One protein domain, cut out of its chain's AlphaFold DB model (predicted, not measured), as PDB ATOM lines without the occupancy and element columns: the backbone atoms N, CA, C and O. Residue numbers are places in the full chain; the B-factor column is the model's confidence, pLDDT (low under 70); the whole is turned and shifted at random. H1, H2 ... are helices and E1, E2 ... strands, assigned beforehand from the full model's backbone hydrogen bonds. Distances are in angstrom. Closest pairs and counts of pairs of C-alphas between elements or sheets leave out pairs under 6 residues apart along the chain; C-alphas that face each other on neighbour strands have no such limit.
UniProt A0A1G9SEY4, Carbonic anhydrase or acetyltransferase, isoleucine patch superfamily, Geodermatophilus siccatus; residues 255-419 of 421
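Overview. This is residues 255 to 419 of the 421 residues of the protein "Carbonic anhydrase or acetyltransferase, isoleucine patch superfamily" of Geodermatophilus siccatus (UniProt A0A1G9SEY4). With little regular structure, the chain winds in stacked turns, a solenoid with three walls: E1, E3, E6, E9, E11, E12, E13, E14 in order, mixed; E2, E4, E7, E10, parallel; and E5, E8, parallel, with H1 beside E5. The printed part has 165 residues, under half of them in named elements, and the class is mostly strand; the whole is compact, with a radius of gyration of the C-alphas of 15.1 A and spans of 42 by 37 by 23 A.

Arrangement. Look at E1, residues 278 to 281, parallel to E3, residues 301 to 304: N 280 and O 302 are 2.9 A apart. In H1, residues 289 to 295, every O i to N i+4 pair is within hydrogen-bond range. E5, residues 315 to 318, is parallel to E8, residues 338 to 340, with N 340 and O 317 at 3.0 A. E13, residues 408 to 411, and E14, residues 414 to 418, form a hairpin, with N 409 and O 417 at 2.8 A.

Along the chain. Find C-alpha 278 at (-5.183, 14.683, 75.826), where E1 begins. E14, 12.0 A long, ends at C-alpha 418, (-34.014, 4.311, 83.661).

Size, cuts and confidence. The farthest C-alphas, Asp 274 and Glu 355, are 45.0 A apart. The printed part has no cut. Residues 350 to 359 have pLDDT under 70.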
ATOM      1  N   GLU A 255       2.558   6.179  93.923       93.62
ATOM      2  CA  GLU A 255       2.570   4.823  94.487       93.62
ATOM      3  C   GLU A 255       1.856   3.793  93.604       93.62
ATOM      4  O   GLU A 255       2.218   2.617  93.639       93.62
ATOM      5  N   PHE A 256       0.878   4.243  92.815       91.88
ATOM      6  CA  PHE A 256       0.064   3.422  91.921       91.88
ATOM      7  C   PHE A 256       0.602   3.398  90.486       91.88
ATOM      8  O   PHE A 256       0.458   2.373  89.829       91.88
ATOM      9  N   ASN A 257       1.285   4.465  90.056       94.44
ATOM     10  CA  ASN A 257       2.002   4.551  88.786       94.44
ATOM     11  C   ASN A 257       3.447   5.063  89.027       94.44
ATOM     12  O   ASN A 257       3.660   6.274  89.204       94.44
ATOM     13  N   PRO A 258       4.440   4.158  89.155       93.50
ATOM     14  CA  PRO A 258       5.813   4.522  89.504       93.50
ATOM     15  C   PRO A 258       6.630   5.066  88.324       93.50
ATOM     16  O   PRO A 258       7.546   5.874  88.549       93.50
ATOM     17  N   ASP A 259       6.319   4.611  87.113       95.62
ATOM     18  CA  ASP A 259       7.035   4.909  85.877       95.62
ATOM     19  C   ASP A 259       6.296   6.014  85.105       95.62
ATOM     20  O   ASP A 259       5.188   6.384  85.460       95.62
ATOM     21  N   ALA A 260       6.968   6.668  84.160       96.75
ATOM     22  CA  ALA A 260       6.353   7.708  83.338       96.75
ATOM     23  C   ALA A 260       6.439   7.258  81.885       96.75
ATOM     24  O   ALA A 260       7.542   7.084  81.353       96.75
ATOM     25  N   ASP A 261       5.285   7.111  81.253       97.88
ATOM     26  CA  ASP A 261       5.108   6.374  80.017       97.88
ATOM     27  C   ASP A 261       4.505   7.245  78.921       97.88
ATOM     28  O   ASP A 261       3.658   8.121  79.129       97.88
ATOM     29  N   LEU A 262       4.996   7.032  77.701       98.19
ATOM     30  CA  LEU A 262       4.436   7.664  76.518       98.19
ATOM     31  C   LEU A 262       3.354   6.767  75.924       98.19
ATOM     32  O   LEU A 262       3.584   5.570  75.762       98.19
ATOM     33  N   PRO A 263       2.253   7.348  75.429       98.50
ATOM     34  CA  PRO A 263       1.319   6.593  74.620       98.50
ATOM     35  C   PRO A 263       1.982   6.175  73.304       98.50
ATOM     36  O   PRO A 263       2.797   6.910  72.715       98.50
ATOM     37  N   SER A 264       1.577   5.013  72.803       98.62
ATOM     38  CA  SER A 264       2.026   4.471  71.528       98.62
ATOM     39  C   SER A 264       0.897   4.448  70.499       98.62
ATOM     40  O   SER A 264      -0.273   4.241  70.807       98.62
ATOM     41  N   PHE A 265       1.251   4.728  69.246       98.69
ATOM     42  CA  PHE A 265       0.326   4.742  68.115       98.69
ATOM     43  C   PHE A 265       0.867   3.813  67.037       98.69
ATOM     44  O   PHE A 265       1.894   4.106  66.424       98.69
ATOM     45  N   ALA A 266       0.181   2.699  66.798       98.19
ATOM     46  CA  ALA A 266       0.630   1.599  65.951       98.19
ATOM     47  C   ALA A 266       2.033   1.079  66.336       98.19
ATOM     48  O   ALA A 266       2.844   0.753  65.464       98.19
ATOM     49  N   GLY A 267       2.311   1.010  67.643       97.75
ATOM     50  CA  GLY A 267       3.586   0.555  68.207       97.75
ATOM     51  C   GLY A 267       4.715   1.592  68.203       97.75
ATOM     52  O   GLY A 267       5.825   1.265  68.621       97.75
ATOM     53  N   ASP A 268       4.460   2.823  67.750       98.00
ATOM     54  CA  ASP A 268       5.414   3.929  67.840       98.00
ATOM     55  C   ASP A 268       5.071   4.818  69.049       98.00
ATOM     56  O   ASP A 268       4.046   5.502  69.047       98.00
ATOM     57  N   GLU A 269       5.931   4.848  70.070       98.06
ATOM     58  CA  GLU A 269       5.837   5.797  71.193       98.06
ATOM     59  C   GLU A 269       6.131   7.226  70.725       98.06
ATOM     60  O   GLU A 269       7.120   7.496  70.029       98.06
ATOM     61  N   GLN A 270       5.279   8.181  71.100       94.06
ATOM     62  CA  GLN A 270       5.446   9.559  70.639       94.06
ATOM     63  C   GLN A 270       4.749  10.602  71.510       94.06
ATOM     64  O   GLN A 270       3.537  10.583  71.687       94.06
ATOM     65  N   ALA A 271       5.498  11.646  71.871       97.56
ATOM     66  CA  ALA A 271       4.928  12.905  72.338       97.56
ATOM     67  C   ALA A 271       4.462  13.785  71.156       97.56
ATOM     68  O   ALA A 271       5.158  13.943  70.139       97.56
ATOM     69  N   ARG A 272       3.285  14.399  71.298       97.75
ATOM     70  CA  ARG A 272       2.719  15.443  70.427       97.75
ATOM     71  C   ARG A 272       2.100  16.554  71.295       97.75
ATOM     72  O   ARG A 272       0.877  16.594  71.440       97.75
ATOM     73  N   PRO A 273       2.911  17.487  71.832       96.81
ATOM     74  CA  PRO A 273       2.420  18.570  72.692       96.81
ATOM     75  C   PRO A 273       1.362  19.471  72.038       96.81
ATOM     76  O   PRO A 273       0.491  19.997  72.720       96.81
ATOM     77  N   ASP A 274       1.405  19.607  70.709       96.19
ATOM     78  CA  ASP A 274       0.457  20.418  69.929       96.19
ATOM     79  C   ASP A 274      -0.865  19.687  69.611       96.19
ATOM     80  O   ASP A 274      -1.712  20.217  68.887       96.19
ATOM     81  N   SER A 275      -1.046  18.451  70.091       97.25
ATOM     82  CA  SER A 275      -2.317  17.737  69.942       97.25
ATOM     83  C   SER A 275      -3.448  18.496  70.632       97.25
ATOM     84  O   SER A 275      -3.303  18.967  71.758       97.25
ATOM     85  N   ARG A 276      -4.607  18.560  69.969       95.88
ATOM     86  CA  ARG A 276      -5.838  19.129  70.544       95.88
ATOM     87  C   ARG A 276      -6.447  18.260  71.652       95.88
ATOM     88  O   ARG A 276      -7.184  18.770  72.483       95.88
ATOM     89  N   ASN A 277      -6.151  16.962  71.624       98.19
ATOM     90  CA  ASN A 277      -6.687  15.949  72.530       98.19
ATOM     91  C   ASN A 277      -5.620  15.537  73.544       98.19
ATOM     92  O   ASN A 277      -4.423  15.587  73.223       98.19
ATOM     93  N   ARG A 278      -6.055  15.110  74.734       98.38
ATOM     94  CA  ARG A 278      -5.183  14.683  75.826       98.38
ATOM     95  C   ARG A 278      -5.119  13.155  75.872       98.38
ATOM     96  O   ARG A 278      -6.077  12.518  76.283       98.38
ATOM     97  N   VAL A 279      -4.005  12.582  75.419       98.69
ATOM     98  CA  VAL A 279      -3.734  11.132  75.503       98.69
ATOM     99  C   VAL A 279      -2.421  10.948  76.247       98.69
ATOM    100  O   VAL A 279      -1.413  11.503  75.805       98.69
ATOM    101  N   ILE A 280      -2.437  10.256  77.383       97.94
ATOM    102  CA  ILE A 280      -1.285  10.190  78.290       97.94
ATOM    103  C   ILE A 280      -1.119   8.839  78.972       97.94
ATOM    104  O   ILE A 280      -2.115   8.159  79.222       97.94
ATOM    105  N   GLY A 281       0.130   8.529  79.319       97.69
ATOM    106  CA  GLY A 281       0.519   7.294  79.994       97.69
ATOM    107  C   GLY A 281       0.596   6.101  79.057       97.69
ATOM    108  O   GLY A 281       0.571   6.264  77.829       97.69
ATOM    109  N   ASP A 282       0.666   4.908  79.646       97.81
ATOM    110  CA  ASP A 282       0.743   3.634  78.929       97.81
ATOM    111  C   ASP A 282      -0.590   3.305  78.232       97.81
ATOM    112  O   ASP A 282      -1.441   2.553  78.713       97.81
ATOM    113  N   VAL A 283      -0.792   3.949  77.081       98.56
ATOM    114  CA  VAL A 283      -1.913   3.738  76.167       98.56
ATOM    115  C   VAL A 283      -1.361   3.229  74.841       98.56
ATOM    116  O   VAL A 283      -0.744   3.983  74.087       98.56
ATOM    117  N   ASP A 284      -1.624   1.964  74.524       98.62
ATOM    118  CA  ASP A 284      -1.315   1.347  73.235       98.62
ATOM    119  C   ASP A 284      -2.524   1.442  72.303       98.62
ATOM    120  O   ASP A 284      -3.525   0.734  72.462       98.62
ATOM    121  N   LEU A 285      -2.446   2.356  71.333       98.69
ATOM    122  CA  LEU A 285      -3.449   2.507  70.289       98.69
ATOM    123  C   LEU A 285      -3.013   1.776  69.019       98.69
ATOM    124  O   LEU A 285      -1.979   2.086  68.429       98.69
ATOM    125  N   ALA A 286      -3.872   0.903  68.491       98.69
ATOM    126  CA  ALA A 286      -3.625   0.215  67.222       98.69
ATOM    127  C   ALA A 286      -3.578   1.174  66.012       98.69
ATOM    128  O   ALA A 286      -2.963   0.878  64.981       98.69
ATOM    129  N   ASP A 287      -4.240   2.329  66.110       98.62
ATOM    130  CA  ASP A 287      -4.231   3.357  65.075       98.62
ATOM    131  C   ASP A 287      -2.914   4.140  65.044       98.62
ATOM    132  O   ASP A 287      -2.365   4.532  66.069       98.62
ATOM    133  N   THR A 288      -2.453   4.490  63.838       98.69
ATOM    134  CA  THR A 288      -1.447   5.552  63.708       98.69
ATOM    135  C   THR A 288      -2.035   6.872  64.201       98.69
ATOM    136  O   THR A 288      -3.235   7.114  64.074       98.69
ATOM    137  N   TYR A 289      -1.192   7.788  64.676       98.31
ATOM    138  CA  TYR A 289      -1.650   9.097  65.149       98.31
ATOM    139  C   TYR A 289      -2.474   9.871  64.105       98.31
ATOM    140  O   TYR A 289      -3.515  10.451  64.418       98.31
ATOM    141  N   ASP A 290      -2.058   9.834  62.837       98.19
ATOM    142  CA  ASP A 290      -2.798  10.474  61.743       98.19
ATOM    143  C   ASP A 290      -4.188   9.860  61.555       98.19
ATOM    144  O   ASP A 290      -5.140  10.576  61.249       98.19
ATOM    145  N   ARG A 291      -4.326   8.541  61.721       97.94
ATOM    146  CA  ARG A 291      -5.628   7.880  61.645       97.94
ATOM    147  C   ARG A 291      -6.469   8.214  62.872       97.94
ATOM    148  O   ARG A 291      -7.601   8.650  62.693       97.94
ATOM    149  N   PHE A 292      -5.915   8.080  64.073       98.12
ATOM    150  CA  PHE A 292      -6.596   8.419  65.320       98.12
ATOM    151  C   PHE A 292      -7.171   9.841  65.263       98.12
ATOM    152  O   PHE A 292      -8.362  10.052  65.469       98.12
ATOM    153  N   THR A 293      -6.370  10.826  64.853       97.50
ATOM    154  CA  THR A 293      -6.816  12.227  64.738       97.50
ATOM    155  C   THR A 293      -7.867  12.476  63.652       97.50
ATOM    156  O   THR A 293      -8.623  13.438  63.780       97.50
ATOM    157  N   GLN A 294      -7.931  11.642  62.604       98.12
ATOM    158  CA  GLN A 294      -8.988  11.666  61.578       98.12
ATOM    159  C   GLN A 294     -10.297  11.017  62.046       98.12
ATOM    160  O   GLN A 294     -11.338  11.264  61.438       98.12
ATOM    161  N   ARG A 295     -10.235  10.148  63.058       98.38
ATOM    162  CA  ARG A 295     -11.372   9.384  63.592       98.38
ATOM    163  C   ARG A 295     -11.939   9.943  64.886       98.38
ATOM    164  O   ARG A 295     -12.995   9.488  65.304       98.38
ATOM    165  N   THR A 296     -11.245  10.899  65.488       98.19
ATOM    166  CA  THR A 296     -11.600  11.491  66.775       98.19
ATOM    167  C   THR A 296     -12.049  12.937  66.625       98.19
ATOM    168  O   THR A 296     -11.529  13.674  65.784       98.19
ATOM    169  N   GLY A 297     -12.985  13.345  67.472       98.19
ATOM    170  CA  GLY A 297     -13.417  14.719  67.657       98.19
ATOM    171  C   GLY A 297     -12.395  15.568  68.415       98.19
ATOM    172  O   GLY A 297     -11.172  15.374  68.323       98.19
ATOM    173  N   GLU A 298     -12.899  16.551  69.141       97.88
ATOM    174  CA  GLU A 298     -12.160  17.418  70.053       97.88
ATOM    175  C   GLU A 298     -12.438  17.040  71.514       97.88
ATOM    176  O   GLU A 298     -13.381  16.319  71.826       97.88
ATOM    177  N   ARG A 299     -11.607  17.544  72.435       98.31
ATOM    178  CA  ARG A 299     -11.809  17.379  73.885       98.31
ATOM    179  C   ARG A 299     -11.811  15.916  74.359       98.31
ATOM    180  O   ARG A 299     -12.457  15.562  75.340       98.31
ATOM    181  N   ILE A 300     -11.038  15.073  73.672       98.69
ATOM    182  CA  ILE A 300     -10.852  13.663  74.033       98.69
ATOM    183  C   ILE A 300      -9.795  13.546  75.127       98.69
ATOM    184  O   ILE A 300      -8.662  13.998  74.922       98.69
ATOM    185  N   ALA A 301     -10.146  12.898  76.237       98.75
ATOM    186  CA  ALA A 301      -9.242  12.598  77.342       98.75
ATOM    187  C   ALA A 301      -9.072  11.081  77.500       98.75
ATOM    188  O   ALA A 301     -10.004  10.390  77.890       98.75
ATOM    189  N   ILE A 302      -7.885  10.553  77.209       98.75
ATOM    190  CA  ILE A 302      -7.518   9.153  77.456       98.75
ATOM    191  C   ILE A 302      -6.310   9.167  78.384       98.75
ATOM    192  O   ILE A 302      -5.220   9.556  77.964       98.75
ATOM    193  N   ARG A 303      -6.515   8.806  79.651       98.12
ATOM    194  CA  ARG A 303      -5.488   8.920  80.688       98.12
ATOM    195  C   ARG A 303      -5.234   7.580  81.377       98.12
ATOM    196  O   ARG A 303      -6.108   7.098  82.092       98.12
ATOM    197  N   ALA A 304      -4.048   7.019  81.162       97.50
ATOM    198  CA  ALA A 304      -3.520   5.858  81.879       97.50
ATOM    199  C   ALA A 304      -2.455   6.315  82.894       97.50
ATOM    200  O   ALA A 304      -1.294   5.953  82.795       97.50
ATOM    201  N   ASP A 305      -2.838   7.217  83.801       97.25
ATOM    202  CA  ASP A 305      -1.964   7.839  84.810       97.25
ATOM    203  C   ASP A 305      -2.323   7.445  86.257       97.25
ATOM    204  O   ASP A 305      -1.657   7.871  87.199       97.25
ATOM    205  N   GLU A 306      -3.393   6.663  86.438       94.88
ATOM    206  CA  GLU A 306      -3.809   6.041  87.705       94.88
ATOM    207  C   GLU A 306      -3.811   4.510  87.573       94.88
ATOM    208  O   GLU A 306      -3.115   3.810  88.310       94.88
ATOM    209  N   GLY A 307      -4.616   4.000  86.638       93.12
ATOM    210  CA  GLY A 307      -4.633   2.602  86.222       93.12
ATOM    211  C   GLY A 307      -4.093   2.443  84.804       93.12
ATOM    212  O   GLY A 307      -4.416   3.241  83.923       93.12
ATOM    213  N   GLU A 308      -3.289   1.406  84.592       93.19
ATOM    214  CA  GLU A 308      -2.567   1.121  83.351       93.19
ATOM    215  C   GLU A 308      -2.289  -0.396  83.230       93.19
ATOM    216  O   GLU A 308      -2.305  -1.102  84.249       93.19
ATOM    217  N   PRO A 309      -2.025  -0.937  82.023       94.50
ATOM    218  CA  PRO A 309      -2.007  -0.276  80.714       94.50
ATOM    219  C   PRO A 309      -3.400  -0.145  80.090       94.50
ATOM    220  O   PRO A 309      -4.327  -0.877  80.444       94.50
ATOM    221  N   PHE A 310      -3.550   0.726  79.093       97.88
ATOM    222  CA  PHE A 310      -4.713   0.725  78.198       97.88
ATOM    223  C   PHE A 310      -4.343   0.137  76.845       97.88
ATOM    224  O   PHE A 310      -3.364   0.538  76.227       97.88
ATOM    225  N   VAL A 311      -5.182  -0.763  76.338       98.25
ATOM    226  CA  VAL A 311      -5.071  -1.285  74.972       98.25
ATOM    227  C   VAL A 311      -6.319  -0.885  74.203       98.25
ATOM    228  O   VAL A 311      -7.426  -1.262  74.585       98.25
ATOM    229  N   VAL A 312      -6.158  -0.118  73.126       98.50
ATOM    230  CA  VAL A 312      -7.262   0.406  72.314       98.50
ATOM    231  C   VAL A 312      -7.065   0.000  70.855       98.50
ATOM    232  O   VAL A 312      -6.119   0.427  70.194       98.50
ATOM    233  N   GLY A 313      -7.978  -0.819  70.337       98.62
ATOM    234  CA  GLY A 313      -8.010  -1.241  68.940       98.62
ATOM    235  C   GLY A 313      -8.286  -0.097  67.961       98.62
ATOM    236  O   GLY A 313      -8.290   1.090  68.300       98.62
ATOM    237  N   HIS A 314      -8.514  -0.443  66.697       98.75
ATOM    238  CA  HIS A 314      -8.793   0.547  65.660       98.75
ATOM    239  C   HIS A 314     -10.084   1.320  65.959       98.75
ATOM    240  O   HIS A 314     -11.154   0.729  66.094       98.75
ATOM    241  N   VAL A 315     -10.024   2.653  65.985       98.62
ATOM    242  CA  VAL A 315     -11.210   3.489  66.202       98.62
ATOM    243  C   VAL A 315     -11.999   3.585  64.891       98.62
ATOM    244  O   VAL A 315     -11.440   3.918  63.836       98.62
ATOM    245  N   ASP A 316     -13.307   3.298  64.928       98.62
ATOM    246  CA  ASP A 316     -14.194   3.566  63.783       98.62
ATOM    247  C   ASP A 316     -14.613   5.045  63.774       98.62
ATOM    248  O   ASP A 316     -14.497   5.719  62.744       98.62
ATOM    249  N   GLU A 317     -15.052   5.548  64.933       98.69
ATOM    250  CA  GLU A 317     -15.519   6.923  65.161       98.69
ATOM    251  C   GLU A 317     -15.503   7.238  66.667       98.69
ATOM    252  O   GLU A 317     -15.958   6.422  67.465       98.69
ATOM    253  N   MET A 318     -14.980   8.394  67.064       98.75
ATOM    254  CA  MET A 318     -14.997   8.878  68.444       98.75
ATOM    255  C   MET A 318     -15.389  10.351  68.431       98.75
ATOM    256  O   MET A 318     -14.601  11.178  67.978       98.75
ATOM    257  N   ASP A 319     -16.598  10.660  68.881       98.75
ATOM    258  CA  ASP A 319     -17.113  12.029  68.929       98.75
ATOM    259  C   ASP A 319     -16.467  12.834  70.067       98.75
ATOM    260  O   ASP A 319     -15.571  12.347  70.759       98.75
ATOM    261  N   ASP A 320     -16.871  14.096  70.215       98.81
ATOM    262  CA  ASP A 320     -16.287  15.026  71.180       98.81
ATOM    263  C   ASP A 320     -16.472  14.547  72.637       98.81
ATOM    264  O   ASP A 320     -17.355  13.750  72.952       98.81
ATOM    265  N   ASP A 321     -15.637  15.045  73.551       98.75
ATOM    266  CA  ASP A 321     -15.788  14.865  75.007       98.75
ATOM    267  C   ASP A 321     -15.683  13.421  75.544       98.75
ATOM    268  O   ASP A 321     -16.032  13.146  76.697       98.75
ATOM    269  N   VAL A 322     -15.162  12.482  74.753       98.88
ATOM    270  CA  VAL A 322     -14.965  11.096  75.202       98.88
ATOM    271  C   VAL A 322     -13.857  11.002  76.257       98.88
ATOM    272  O   VAL A 322     -12.769  11.562  76.086       98.88
ATOM    273  N   VAL A 323     -14.130  10.258  77.337       98.88
ATOM    274  CA  VAL A 323     -13.216  10.066  78.475       98.88
ATOM    275  C   VAL A 323     -12.881   8.594  78.683       98.88
ATOM    276  O   VAL A 323     -13.772   7.751  78.797       98.88
ATOM    277  N   PHE A 324     -11.590   8.298  78.790       98.75
ATOM    278  CA  PHE A 324     -11.046   7.018  79.220       98.75
ATOM    279  C   PHE A 324     -10.154   7.231  80.436       98.75
ATOM    280  O   PHE A 324      -9.257   8.076  80.410       98.75
ATOM    281  N   HIS A 325     -10.389   6.449  81.480       97.94
ATOM    282  CA  HIS A 325      -9.606   6.473  82.713       97.94
ATOM    283  C   HIS A 325      -9.726   5.119  83.420       97.94
ATOM    284  O   HIS A 325     -10.499   4.267  82.983       97.94
ATOM    285  N   ALA A 326      -8.984   4.885  84.495       95.56
ATOM    286  CA  ALA A 326      -9.062   3.647  85.260       95.56
ATOM    287  C   ALA A 326      -8.673   3.891  86.714       95.56
ATOM    288  O   ALA A 326      -7.940   4.826  87.007       95.56
ATOM    289  N   LEU A 327      -9.189   3.050  87.611       92.31
ATOM    290  CA  LEU A 327      -8.775   3.078  89.012       92.31
ATOM    291  C   LEU A 327      -7.387   2.460  89.183       92.31
ATOM    292  O   LEU A 327      -6.975   1.645  88.353       92.31
ATOM    293  N   GLU A 328      -6.721   2.775  90.292       88.56
ATOM    294  CA  GLU A 328      -5.421   2.189  90.633       88.56
ATOM    295  C   GLU A 328      -5.433   0.659  90.484       88.56
ATOM    296  O   GLU A 328      -6.393  -0.015  90.865       88.56
ATOM    297  N   HIS A 329      -4.362   0.111  89.906       85.62
ATOM    298  CA  HIS A 329      -4.196  -1.329  89.665       85.62
ATOM    299  C   HIS A 329      -5.238  -1.973  88.732       85.62
ATOM    300  O   HIS A 329      -5.393  -3.198  88.736       85.62
ATOM    301  N   THR A 330      -5.942  -1.176  87.926       89.62
ATOM    302  CA  THR A 330      -6.911  -1.658  86.933       89.62
ATOM    303  C   THR A 330      -6.560  -1.142  85.547       89.62
ATOM    304  O   THR A 330      -5.872  -0.138  85.404       89.62
ATOM    305  N   ASP A 331      -7.050  -1.822  84.522       90.81
ATOM    306  CA  ASP A 331      -6.746  -1.556  83.122       90.81
ATOM    307  C   ASP A 331      -8.029  -1.481  82.274       90.81
ATOM    308  O   ASP A 331      -9.161  -1.732  82.727       90.81
ATOM    309  N   VAL A 332      -7.840  -1.084  81.017       95.94
ATOM    310  CA  VAL A 332      -8.896  -0.991  80.008       95.94
ATOM    311  C   VAL A 332      -8.427  -1.676  78.735       95.94
ATOM    312  O   VAL A 332      -7.371  -1.354  78.193       95.94
ATOM    313  N   HIS A 333      -9.249  -2.581  78.211       97.38
ATOM    314  CA  HIS A 333      -9.020  -3.198  76.911       97.38
ATOM    315  C   HIS A 333     -10.216  -2.963  75.995       97.38
ATOM    316  O   HIS A 333     -11.338  -3.377  76.290       97.38
ATOM    317  N   VAL A 334      -9.981  -2.310  74.863       98.25
ATOM    318  CA  VAL A 334     -10.996  -2.045  73.851       98.25
ATOM    319  C   VAL A 334     -10.582  -2.647  72.515       98.25
ATOM    320  O   VAL A 334      -9.464  -2.437  72.060       98.25
ATOM    321  N   GLY A 335     -11.491  -3.399  71.898       98.31
ATOM    322  CA  GLY A 335     -11.307  -4.060  70.613       98.31
ATOM    323  C   GLY A 335     -11.412  -3.122  69.410       98.31
ATOM    324  O   GLY A 335     -11.355  -1.896  69.521       98.31
ATOM    325  N   ASP A 336     -11.581  -3.720  68.235       98.75
ATOM    326  CA  ASP A 336     -11.552  -3.024  66.949       98.75
ATOM    327  C   ASP A 336     -12.916  -2.463  66.530       98.75
ATOM    328  O   ASP A 336     -13.979  -3.014  66.817       98.75
ATOM    329  N   ASP A 337     -12.883  -1.390  65.743       98.56
ATOM    330  CA  ASP A 337     -14.025  -0.751  65.086       98.56
ATOM    331  C   ASP A 337     -15.136  -0.295  66.056       98.56
ATOM    332  O   ASP A 337     -16.330  -0.309  65.724       98.56
ATOM    333  N   VAL A 338     -14.756   0.106  67.271       98.81
ATOM    334  CA  VAL A 338     -15.682   0.658  68.271       98.81
ATOM    335  C   VAL A 338     -16.051   2.098  67.917       98.81
ATOM    336  O   VAL A 338     -15.230   2.861  67.396       98.81
ATOM    337  N   ARG A 339     -17.311   2.458  68.191       98.88
ATOM    338  CA  ARG A 339     -17.812   3.833  68.090       98.88
ATOM    339  C   ARG A 339     -18.172   4.416  69.441       98.88
ATOM    340  O   ARG A 339     -18.851   3.741  70.217       98.88
ATOM    341  N   TYR A 340     -17.814   5.675  69.637       98.81
ATOM    342  CA  TYR A 340     -18.059   6.437  70.858       98.81
ATOM    343  C   TYR A 340     -18.849   7.693  70.512       98.81
ATOM    344  O   TYR A 340     -18.362   8.516  69.739       98.81
ATOM    345  N   GLY A 341     -20.061   7.806  71.049       98.88
ATOM    346  CA  GLY A 341     -20.861   9.023  70.983       98.88
ATOM    347  C   GLY A 341     -20.293  10.129  71.867       98.88
ATOM    348  O   GLY A 341     -19.398   9.892  72.687       98.88
ATOM    349  N   GLU A 342     -20.835  11.331  71.702       98.81
ATOM    350  CA  GLU A 342     -20.368  12.536  72.389       98.81
ATOM    351  C   GLU A 342     -20.436  12.340  73.909       98.81
ATOM    352  O   GLU A 342     -21.460  11.913  74.446       98.81
ATOM    353  N   GLY A 343     -19.350  12.619  74.629       98.62
ATOM    354  CA  GLY A 343     -19.316  12.505  76.087       98.62
ATOM    355  C   GLY A 343     -19.361  11.073  76.635       98.62
ATOM    356  O   GLY A 343     -19.655  10.893  77.818       98.62
ATOM    357  N   ALA A 344     -19.129  10.042  75.812       98.88
ATOM    358  CA  ALA A 344     -19.060   8.664  76.302       98.88
ATOM    359  C   ALA A 344     -17.871   8.463  77.263       98.88
ATOM    360  O   ALA A 344     -16.772   8.970  77.039       98.88
ATOM    361  N   ILE A 345     -18.083   7.684  78.325       98.88
ATOM    362  CA  ILE A 345     -17.093   7.423  79.376       98.88
ATOM    363  C   ILE A 345     -16.807   5.923  79.445       98.88
ATOM    364  O   ILE A 345     -17.713   5.123  79.695       98.88
ATOM    365  N   VAL A 346     -15.540   5.543  79.281       98.62
ATOM    366  CA  VAL A 346     -15.039   4.180  79.501       98.62
ATOM    367  C   VAL A 346     -14.078   4.213  80.679       98.62
ATOM    368  O   VAL A 346     -12.983   4.753  80.582       98.62
ATOM    369  N   HIS A 347     -14.487   3.648  81.808       97.25
ATOM    370  CA  HIS A 347     -13.697   3.689  83.027       97.25
ATOM    371  C   HIS A 347     -13.308   2.278  83.483       97.25
ATOM    372  O   HIS A 347     -14.167   1.445  83.789       97.25
ATOM    373  N   GLY A 348     -12.004   2.023  83.563       91.75
ATOM    374  CA  GLY A 348     -11.418   0.836  84.171       91.75
ATOM    375  C   GLY A 348     -11.723   0.776  85.659       91.75
ATOM    376  O   GLY A 348     -11.887   1.792  86.333       91.75
ATOM    377  N   GLY A 349     -11.867  -0.412  86.212       82.31
ATOM    378  CA  GLY A 349     -12.067  -0.502  87.640       82.31
ATOM    379  C   GLY A 349     -12.282  -1.916  88.108       82.31
ATOM    380  O   GLY A 349     -12.782  -2.775  87.384       82.31
ATOM    381  N   GLY A 350     -11.965  -2.094  89.377       65.75
ATOM    382  CA  GLY A 350     -11.895  -3.385  89.996       65.75
ATOM    383  C   GLY A 350     -13.197  -4.150  90.075       65.75
ATOM    384  O   GLY A 350     -14.086  -3.775  90.849       65.75
ATOM    385  N   ARG A 351     -13.319  -5.258  89.338       59.28
ATOM    386  CA  ARG A 351     -14.376  -6.245  89.575       59.28
ATOM    387  C   ARG A 351     -13.804  -7.472  90.276       59.28
ATOM    388  O   ARG A 351     -13.229  -8.351  89.641       59.28
ATOM    389  N   VAL A 352     -14.022  -7.578  91.585       53.72
ATOM    390  CA  VAL A 352     -13.797  -8.835  92.315       53.72
ATOM    391  C   VAL A 352     -14.941  -9.797  91.982       53.72
ATOM    392  O   VAL A 352     -15.984  -9.795  92.633       53.72
ATOM    393  N   VAL A 353     -14.771 -10.617  90.943       52.91
ATOM    394  CA  VAL A 353     -15.744 -11.669  90.574       52.91
ATOM    395  C   VAL A 353     -15.654 -12.866  91.523       52.91
ATOM    396  O   VAL A 353     -16.637 -13.571  91.761       52.91
ATOM    397  N   VAL A 354     -14.474 -13.075  92.112       52.69
ATOM    398  CA  VAL A 354     -14.185 -14.120  93.095       52.69
ATOM    399  C   VAL A 354     -13.294 -13.533  94.187       52.69
ATOM    400  O   VAL A 354     -12.251 -12.954  93.897       52.69
ATOM    401  N   GLU A 355     -13.691 -13.698  95.450       52.56
ATOM    402  CA  GLU A 355     -12.942 -13.194  96.607       52.56
ATOM    403  C   GLU A 355     -11.479 -13.679  96.592       52.56
ATOM    404  O   GLU A 355     -11.204 -14.880  96.510       52.56
ATOM    405  N   GLY A 356     -10.534 -12.736  96.660       54.16
ATOM    406  CA  GLY A 356      -9.095 -13.017  96.662       54.16
ATOM    407  C   GLY A 356      -8.484 -13.347  95.294       54.16
ATOM    408  O   GLY A 356      -7.344 -13.809  95.252       54.16
ATOM    409  N   GLN A 357      -9.216 -13.151  94.191       52.06
ATOM    410  CA  GLN A 357      -8.662 -13.147  92.832       52.06
ATOM    411  C   GLN A 357      -8.341 -11.715  92.378       52.06
ATOM    412  O   GLN A 357      -8.938 -10.777  92.912       52.06
ATOM    413  N   PRO A 358      -7.399 -11.541  91.427       58.59
ATOM    414  CA  PRO A 358      -7.166 -10.245  90.803       58.59
ATOM    415  C   PRO A 358      -8.459  -9.724  90.182       58.59
ATOM    416  O   PRO A 358      -9.304 -10.500  89.726       58.59
ATOM    417  N   GLU A 359      -8.612  -8.410  90.215       69.44
ATOM    418  CA  GLU A 359      -9.788  -7.760  89.671       69.44
ATOM    419  C   GLU A 359      -9.836  -7.933  88.153       69.44
ATOM    420  O   GLU A 359      -8.807  -7.923  87.478       69.44
ATOM    421  N   GLU A 360     -11.035  -8.148  87.613       72.88
ATOM    422  CA  GLU A 360     -11.193  -8.266  86.168       72.88
ATOM    423  C   GLU A 360     -11.206  -6.892  85.495       72.88
ATOM    424  O   GLU A 360     -11.800  -5.937  86.002       72.88
ATOM    425  N   GLN A 361     -10.567  -6.851  84.328       84.50
ATOM    426  CA  GLN A 361     -10.412  -5.684  83.467       84.50
ATOM    427  C   GLN A 361     -11.766  -5.150  82.989       84.50
ATOM    428  O   GLN A 361     -12.720  -5.913  82.798       84.50
ATOM    429  N   THR A 362     -11.845  -3.849  82.698       93.94
ATOM    430  CA  THR A 362     -12.952  -3.345  81.870       93.94
ATOM    431  C   THR A 362     -12.646  -3.639  80.410       93.94
ATOM    432  O   THR A 362     -11.624  -3.202  79.884       93.94
ATOM    433  N   VAL A 363     -13.537  -4.382  79.754       96.75
ATOM    434  CA  VAL A 363     -13.346  -4.841  78.376       96.75
ATOM    435  C   VAL A 363     -14.483  -4.342  77.499       96.75
ATOM    436  O   VAL A 363     -15.654  -4.563  77.802       96.75
ATOM    437  N   VAL A 364     -14.159  -3.723  76.370       98.38
ATOM    438  CA  VAL A 364     -15.117  -3.391  75.311       98.38
ATOM    439  C   VAL A 364     -14.724  -4.169  74.060       98.38
ATOM    440  O   VAL A 364     -13.646  -3.970  73.524       98.38
ATOM    441  N   GLY A 365     -15.570  -5.088  73.606       98.62
ATOM    442  CA  GLY A 365     -15.301  -5.947  72.452       98.62
ATOM    443  C   GLY A 365     -15.389  -5.226  71.106       98.62
ATOM    444  O   GLY A 365     -15.643  -4.022  71.021       98.62
ATOM    445  N   ASP A 366     -15.246  -5.990  70.027       98.81
ATOM    446  CA  ASP A 366     -15.185  -5.440  68.672       98.81
ATOM    447  C   ASP A 366     -16.540  -4.896  68.212       98.81
ATOM    448  O   ASP A 366     -17.593  -5.489  68.464       98.81
ATOM    449  N   ARG A 367     -16.541  -3.829  67.409       98.75
ATOM    450  CA  ARG A 367     -17.730  -3.262  66.743       98.75
ATOM    451  C   ARG A 367     -18.840  -2.850  67.712       98.75
ATOM    452  O   ARG A 367     -20.016  -2.801  67.322       98.75
ATOM    453  N   VAL A 368     -18.483  -2.575  68.965       98.88
ATOM    454  CA  VAL A 368     -19.385  -2.006  69.967       98.88
ATOM    455  C   VAL A 368     -19.745  -0.568  69.584       98.88
ATOM    456  O   VAL A 368     -18.982   0.139  68.927       98.88
ATOM    457  N   ARG A 369     -20.949  -0.138  69.958       98.88
ATOM    458  CA  ARG A 369     -21.392   1.255  69.827       98.88
ATOM    459  C   ARG A 369     -21.806   1.777  71.187       98.88
ATOM    460  O   ARG A 369     -22.743   1.232  71.768       98.88
ATOM    461  N   LEU A 370     -21.128   2.811  71.654       98.88
ATOM    462  CA  LEU A 370     -21.464   3.556  72.857       98.88
ATOM    463  C   LEU A 370     -22.173   4.843  72.428       98.88
ATOM    464  O   LEU A 370     -21.642   5.568  71.595       98.88
ATOM    465  N   GLY A 371     -23.393   5.071  72.909       98.88
ATOM    466  CA  GLY A 371     -24.179   6.269  72.605       98.88
ATOM    467  C   GLY A 371     -23.717   7.497  73.387       98.88
ATOM    468  O   GLY A 371     -22.857   7.396  74.271       98.88
ATOM    469  N   ASP A 372     -24.325   8.641  73.086       98.88
ATOM    470  CA  ASP A 372     -23.953   9.933  73.674       98.88
ATOM    471  C   ASP A 372     -24.143   9.909  75.195       98.88
ATOM    472  O   ASP A 372     -25.189   9.486  75.694       98.88
ATOM    473  N   GLY A 373     -23.137  10.340  75.953       98.56
ATOM    474  CA  GLY A 373     -23.155  10.364  77.416       98.56
ATOM    475  C   GLY A 373     -23.313   8.985  78.067       98.56
ATOM    476  O   GLY A 373     -23.762   8.893  79.212       98.56
ATOM    477  N   SER A 374     -23.031   7.898  77.340       98.81
ATOM    478  CA  SER A 374     -23.061   6.553  77.916       98.81
ATOM    479  C   SER A 374     -21.849   6.297  78.816       98.81
ATOM    480  O   SER A 374     -20.774   6.855  78.620       98.81
ATOM    481  N   VAL A 375     -22.027   5.444  79.825       98.81
ATOM    482  CA  VAL A 375     -21.011   5.129  80.834       98.81
ATOM    483  C   VAL A 375     -20.781   3.625  80.869       98.81
ATOM    484  O   VAL A 375     -21.717   2.855  81.089       98.81
ATOM    485  N   VAL A 376     -19.531   3.200  80.714       98.38
ATOM    486  CA  VAL A 376     -19.076   1.825  80.940       98.38
ATOM    487  C   VAL A 376     -18.091   1.841  82.100       98.38
ATOM    488  O   VAL A 376     -17.072   2.519  82.032       98.38
ATOM    489  N   PHE A 377     -18.385   1.101  83.167       96.25
ATOM    490  CA  PHE A 377     -17.516   1.031  84.343       96.25
ATOM    491  C   PHE A 377     -17.473  -0.385  84.913       96.25
ATOM    492  O   PHE A 377     -18.524  -0.987  85.162       96.25
ATOM    493  N   ARG A 378     -16.273  -0.934  85.141       92.06
ATOM    494  CA  ARG A 378     -16.077  -2.282  85.728       92.06
ATOM    495  C   ARG A 378     -16.866  -3.376  84.999       92.06
ATOM    496  O   ARG A 378     -17.572  -4.163  85.631       92.06
ATOM    497  N   SER A 379     -16.862  -3.346  83.671       94.94
ATOM    498  CA  SER A 379     -17.802  -4.128  82.856       94.94
ATOM    499  C   SER A 379     -17.133  -4.753  81.638       94.94
ATOM    500  O   SER A 379     -16.194  -4.188  81.085       94.94
ATOM    501  N   THR A 380     -17.675  -5.888  81.191       95.88
ATOM    502  CA  THR A 380     -17.334  -6.506  79.904       95.88
ATOM    503  C   THR A 380     -18.473  -6.277  78.922       95.88
ATOM    504  O   THR A 380     -19.593  -6.736  79.141       95.88
ATOM    505  N   ILE A 381     -18.208  -5.600  77.811       98.06
ATOM    506  CA  ILE A 381     -19.175  -5.332  76.749       98.06
ATOM    507  C   ILE A 381     -18.833  -6.220  75.555       98.06
ATOM    508  O   ILE A 381     -17.859  -5.970  74.859       98.06
ATOM    509  N   GLY A 382     -19.608  -7.276  75.310       98.38
ATOM    510  CA  GLY A 382     -19.319  -8.217  74.227       98.38
ATOM    511  C   GLY A 382     -19.470  -7.622  72.820       98.38
ATOM    512  O   GLY A 382     -20.237  -6.684  72.598       98.38
ATOM    513  N   ASP A 383     -18.794  -8.239  71.848       98.81
ATOM    514  CA  ASP A 383     -18.722  -7.775  70.458       98.81
ATOM    515  C   ASP A 383     -20.078  -7.392  69.854       98.81
ATOM    516  O   ASP A 383     -21.077  -8.111  69.962       98.81
ATOM    517  N   GLY A 384     -20.118  -6.280  69.129       98.75
ATOM    518  CA  GLY A 384     -21.293  -5.818  68.400       98.75
ATOM    519  C   GLY A 384     -22.441  -5.342  69.290       98.75
ATOM    520  O   GLY A 384     -23.533  -5.094  68.766       98.75
ATOM    521  N   ALA A 385     -22.234  -5.245  70.608       98.81
ATOM    522  CA  ALA A 385     -23.217  -4.674  71.512       98.81
ATOM    523  C   ALA A 385     -23.446  -3.182  71.223       98.81
ATOM    524  O   ALA A 385     -22.615  -2.486  70.636       98.81
ATOM    525  N   ARG A 386     -24.619  -2.688  71.617       98.88
ATOM    526  CA  ARG A 386     -25.010  -1.284  71.480       98.88
ATOM    527  C   ARG A 386     -25.510  -0.773  72.817       98.88
ATOM    528  O   ARG A 386     -26.493  -1.308  73.329       98.88
ATOM    529  N   ILE A 387     -24.853   0.247  73.344       98.81
ATOM    530  CA  ILE A 387     -25.252   0.960  74.551       98.81
ATOM    531  C   ILE A 387     -25.902   2.262  74.105       98.81
ATOM    532  O   ILE A 387     -25.282   3.028  73.376       98.81
ATOM    533  N   GLY A 388     -27.173   2.462  74.447       98.75
ATOM    534  CA  GLY A 388     -27.908   3.656  74.045       98.75
ATOM    535  C   GLY A 388     -27.417   4.924  74.740       98.75
ATOM    536  O   GLY A 388     -26.697   4.868  75.737       98.75
ATOM    537  N   ASP A 389     -27.855   6.067  74.223       98.81
ATOM    538  CA  ASP A 389     -27.542   7.381  74.788       98.81
ATOM    539  C   ASP A 389     -27.952   7.452  76.264       98.81
ATOM    540  O   ASP A 389     -28.935   6.820  76.674       98.81
ATOM    541  N   ARG A 390     -27.183   8.191  77.068       98.31
ATOM    542  CA  ARG A 390     -27.367   8.378  78.515       98.31
ATOM    543  C   ARG A 390     -27.652   7.066  79.250       98.31
ATOM    544  O   ARG A 390     -28.533   6.988  80.101       98.31
ATOM    545  N   SER A 391     -26.939   6.002  78.892       98.75
ATOM    546  CA  SER A 391     -27.083   4.689  79.526       98.75
ATOM    547  C   SER A 391     -25.822   4.309  80.285       98.75
ATOM    548  O   SER A 391     -24.716   4.580  79.832       98.75
ATOM    549  N   GLY A 392     -25.987   3.660  81.434       98.50
ATOM    550  CA  GLY A 392     -24.884   3.206  82.275       98.50
ATOM    551  C   GLY A 392     -24.822   1.686  82.334       98.50
ATOM    552  O   GLY A 392     -25.825   1.049  82.643       98.50
ATOM    553  N   VAL A 393     -23.652   1.104  82.085       98.19
ATOM    554  CA  VAL A 393     -23.361  -0.316  82.301       98.19
ATOM    555  C   VAL A 393     -22.267  -0.418  83.350       98.19
ATOM    556  O   VAL A 393     -21.118  -0.045  83.110       98.19
ATOM    557  N   VAL A 394     -22.646  -0.890  84.535       95.38
ATOM    558  CA  VAL A 394     -21.778  -0.891  85.712       95.38
ATOM    559  C   VAL A 394     -21.708  -2.288  86.316       95.38
ATOM    560  O   VAL A 394     -22.744  -2.911  86.571       95.38
ATOM    561  N   GLY A 395     -20.497  -2.796  86.552       92.06
ATOM    562  CA  GLY A 395     -20.295  -4.101  87.193       92.06
ATOM    563  C   GLY A 395     -20.880  -5.283  86.411       92.06
ATOM    564  O   GLY A 395     -21.278  -6.273  87.025       92.06
ATOM    565  N   THR A 396     -21.035  -5.176  85.087       92.75
ATOM    566  CA  THR A 396     -21.873  -6.093  84.296       92.75
ATOM    567  C   THR A 396     -21.124  -6.710  83.118       92.75
ATOM    568  O   THR A 396     -20.423  -6.015  82.392       92.75
ATOM    569  N   ASP A 397     -21.364  -8.001  82.867       93.88
ATOM    570  CA  ASP A 397     -20.968  -8.662  81.620       93.88
ATOM    571  C   ASP A 397     -22.147  -8.716  80.654       93.88
ATOM    572  O   ASP A 397     -23.123  -9.442  80.867       93.88
ATOM    573  N   LEU A 398     -22.059  -7.949  79.572       96.12
ATOM    574  CA  LEU A 398     -23.029  -7.976  78.492       96.12
ATOM    575  C   LEU A 398     -22.578  -8.952  77.401       96.12
ATOM    576  O   LEU A 398     -21.496  -8.788  76.837       96.12
ATOM    577  N   PRO A 399     -23.411  -9.940  77.033       97.75
ATOM    578  CA  PRO A 399     -23.124 -10.808  75.900       97.75
ATOM    579  C   PRO A 399     -22.972 -10.035  74.584       97.75
ATOM    580  O   PRO A 399     -23.563  -8.967  74.396       97.75
ATOM    581  N   ALA A 400     -22.261 -10.635  73.630       98.44
ATOM    582  CA  ALA A 400     -22.139 -10.108  72.274       98.44
ATOM    583  C   ALA A 400     -23.509  -9.820  71.631       98.44
ATOM    584  O   ALA A 400     -24.462 -10.594  71.760       98.44
ATOM    585  N   GLY A 401     -23.603  -8.696  70.922       98.31
ATOM    586  CA  GLY A 401     -24.807  -8.245  70.225       98.31
ATOM    587  C   GLY A 401     -25.925  -7.724  71.132       98.31
ATOM    588  O   GLY A 401     -27.005  -7.411  70.622       98.31
ATOM    589  N   THR A 402     -25.697  -7.620  72.447       98.56
ATOM    590  CA  THR A 402     -26.675  -7.053  73.387       98.56
ATOM    591  C   THR A 402     -27.017  -5.617  73.005       98.56
ATOM    592  O   THR A 402     -26.151  -4.840  72.613       98.56
ATOM    593  N   VAL A 403     -28.290  -5.250  73.128       98.62
ATOM    594  CA  VAL A 403     -28.750  -3.873  72.932       98.62
ATOM    595  C   VAL A 403     -29.305  -3.368  74.255       98.62
ATOM    596  O   VAL A 403     -30.332  -3.863  74.719       98.62
ATOM    597  N   VAL A 404     -28.630  -2.384  74.839       98.69
ATOM    598  CA  VAL A 404     -29.131  -1.593  75.963       98.69
ATOM    599  C   VAL A 404     -29.853  -0.381  75.365       98.69
ATOM    600  O   VAL A 404     -29.224   0.385  74.633       98.69
ATOM    601  N   PRO A 405     -31.173  -0.224  75.580       98.56
ATOM    602  CA  PRO A 405     -31.907   0.944  75.096       98.56
ATOM    603  C   PRO A 405     -31.355   2.250  75.688       98.56
ATOM    604  O   PRO A 405     -30.750   2.192  76.755       98.56
ATOM    605  N   PRO A 406     -31.601   3.415  75.056       98.75
ATOM    606  CA  PRO A 406     -31.287   4.709  75.659       98.75
ATOM    607  C   PRO A 406     -31.893   4.877  77.055       98.75
ATOM    608  O   PRO A 406     -32.888   4.223  77.390       98.75
ATOM    609  N   ASP A 407     -31.298   5.770  77.843       98.62
ATOM    610  CA  ASP A 407     -31.711   6.113  79.204       98.62
ATOM    611  C   ASP A 407     -31.810   4.890  80.132       98.62
ATOM    612  O   ASP A 407     -32.690   4.840  80.986       98.62
ATOM    613  N   THR A 408     -30.956   3.873  79.970       98.75
ATOM    614  CA  THR A 408     -31.026   2.628  80.755       98.75
ATOM    615  C   THR A 408     -29.808   2.452  81.656       98.75
ATOM    616  O   THR A 408     -28.667   2.535  81.212       98.75
ATOM    617  N   ILE A 409     -30.043   2.121  82.926       98.69
ATOM    618  CA  ILE A 409     -29.005   1.682  83.858       98.69
ATOM    619  C   ILE A 409     -29.045   0.161  83.978       98.69
ATOM    620  O   ILE A 409     -30.037  -0.415  84.434       98.69
ATOM    621  N   VAL A 410     -27.938  -0.484  83.623       98.25
ATOM    622  CA  VAL A 410     -27.652  -1.887  83.908       98.25
ATOM    623  C   VAL A 410     -26.584  -1.938  84.997       98.25
ATOM    624  O   VAL A 410     -25.485  -1.413  84.825       98.25
ATOM    625  N   LEU A 411     -26.916  -2.546  86.130       94.56
ATOM    626  CA  LEU A 411     -26.057  -2.609  87.307       94.56
ATOM    627  C   LEU A 411     -25.971  -4.053  87.793       94.56
ATOM    628  O   LEU A 411     -26.996  -4.675  88.069       94.56
ATOM    629  N   ASN A 412     -24.751  -4.565  87.937       91.38
ATOM    630  CA  ASN A 412     -24.467  -5.897  88.478       91.38
ATOM    631  C   ASN A 412     -25.268  -7.027  87.800       91.38
ATOM    632  O   ASN A 412     -25.788  -7.922  88.466       91.38
ATOM    633  N   GLY A 413     -25.385  -6.979  86.469       89.31
ATOM    634  CA  GLY A 413     -26.072  -8.002  85.674       89.31
ATOM    635  C   GLY A 413     -27.584  -7.820  85.529       89.31
ATOM    636  O   GLY A 413     -28.213  -8.600  84.813       89.31
ATOM    637  N   GLU A 414     -28.178  -6.799  86.150       93.81
ATOM    638  CA  GLU A 414     -29.618  -6.543  86.089       93.81
ATOM    639  C   GLU A 414     -29.928  -5.148  85.540       93.81
ATOM    640  O   GLU A 414     -29.202  -4.183  85.774       93.81
ATOM    641  N   VAL A 415     -31.047  -5.018  84.817       97.31
ATOM    642  CA  VAL A 415     -31.586  -3.699  84.460       97.31
ATOM    643  C   VAL A 415     -32.107  -3.050  85.740       97.31
ATOM    644  O   VAL A 415     -33.168  -3.416  86.243       97.31
ATOM    645  N   PHE A 416     -31.348  -2.094  86.264       96.75
ATOM    646  CA  PHE A 416     -31.636  -1.399  87.514       96.75
ATOM    647  C   PHE A 416     -32.798  -0.414  87.369       96.75
ATOM    648  O   PHE A 416     -33.645  -0.291  88.254       96.75
ATOM    649  N   GLY A 417     -32.850   0.299  86.244       96.81
ATOM    650  CA  GLY A 417     -33.871   1.306  85.988       96.81
ATOM    651  C   GLY A 417     -33.525   2.199  84.806       96.81
ATOM    652  O   GLY A 417     -32.616   1.894  84.040       96.81
ATOM    653  N   ALA A 418     -34.265   3.295  84.673       97.88
ATOM    654  CA  ALA A 418     -34.014   4.311  83.661       97.88
ATOM    655  C   ALA A 418     -33.314   5.545  84.249       97.88
ATOM    656  O   ALA A 418     -33.398   5.775  85.460       97.88
ATOM    657  N   VAL A 419     -32.684   6.345  83.388       98.50
ATOM    658  CA  VAL A 419     -32.310   7.734  83.683       98.50
ATOM    659  C   VAL A 419     -33.571   8.600  83.637       98.50
ATOM    660  O   VAL A 419     -34.380   8.497  82.718       98.50
TER     661      VAL A 419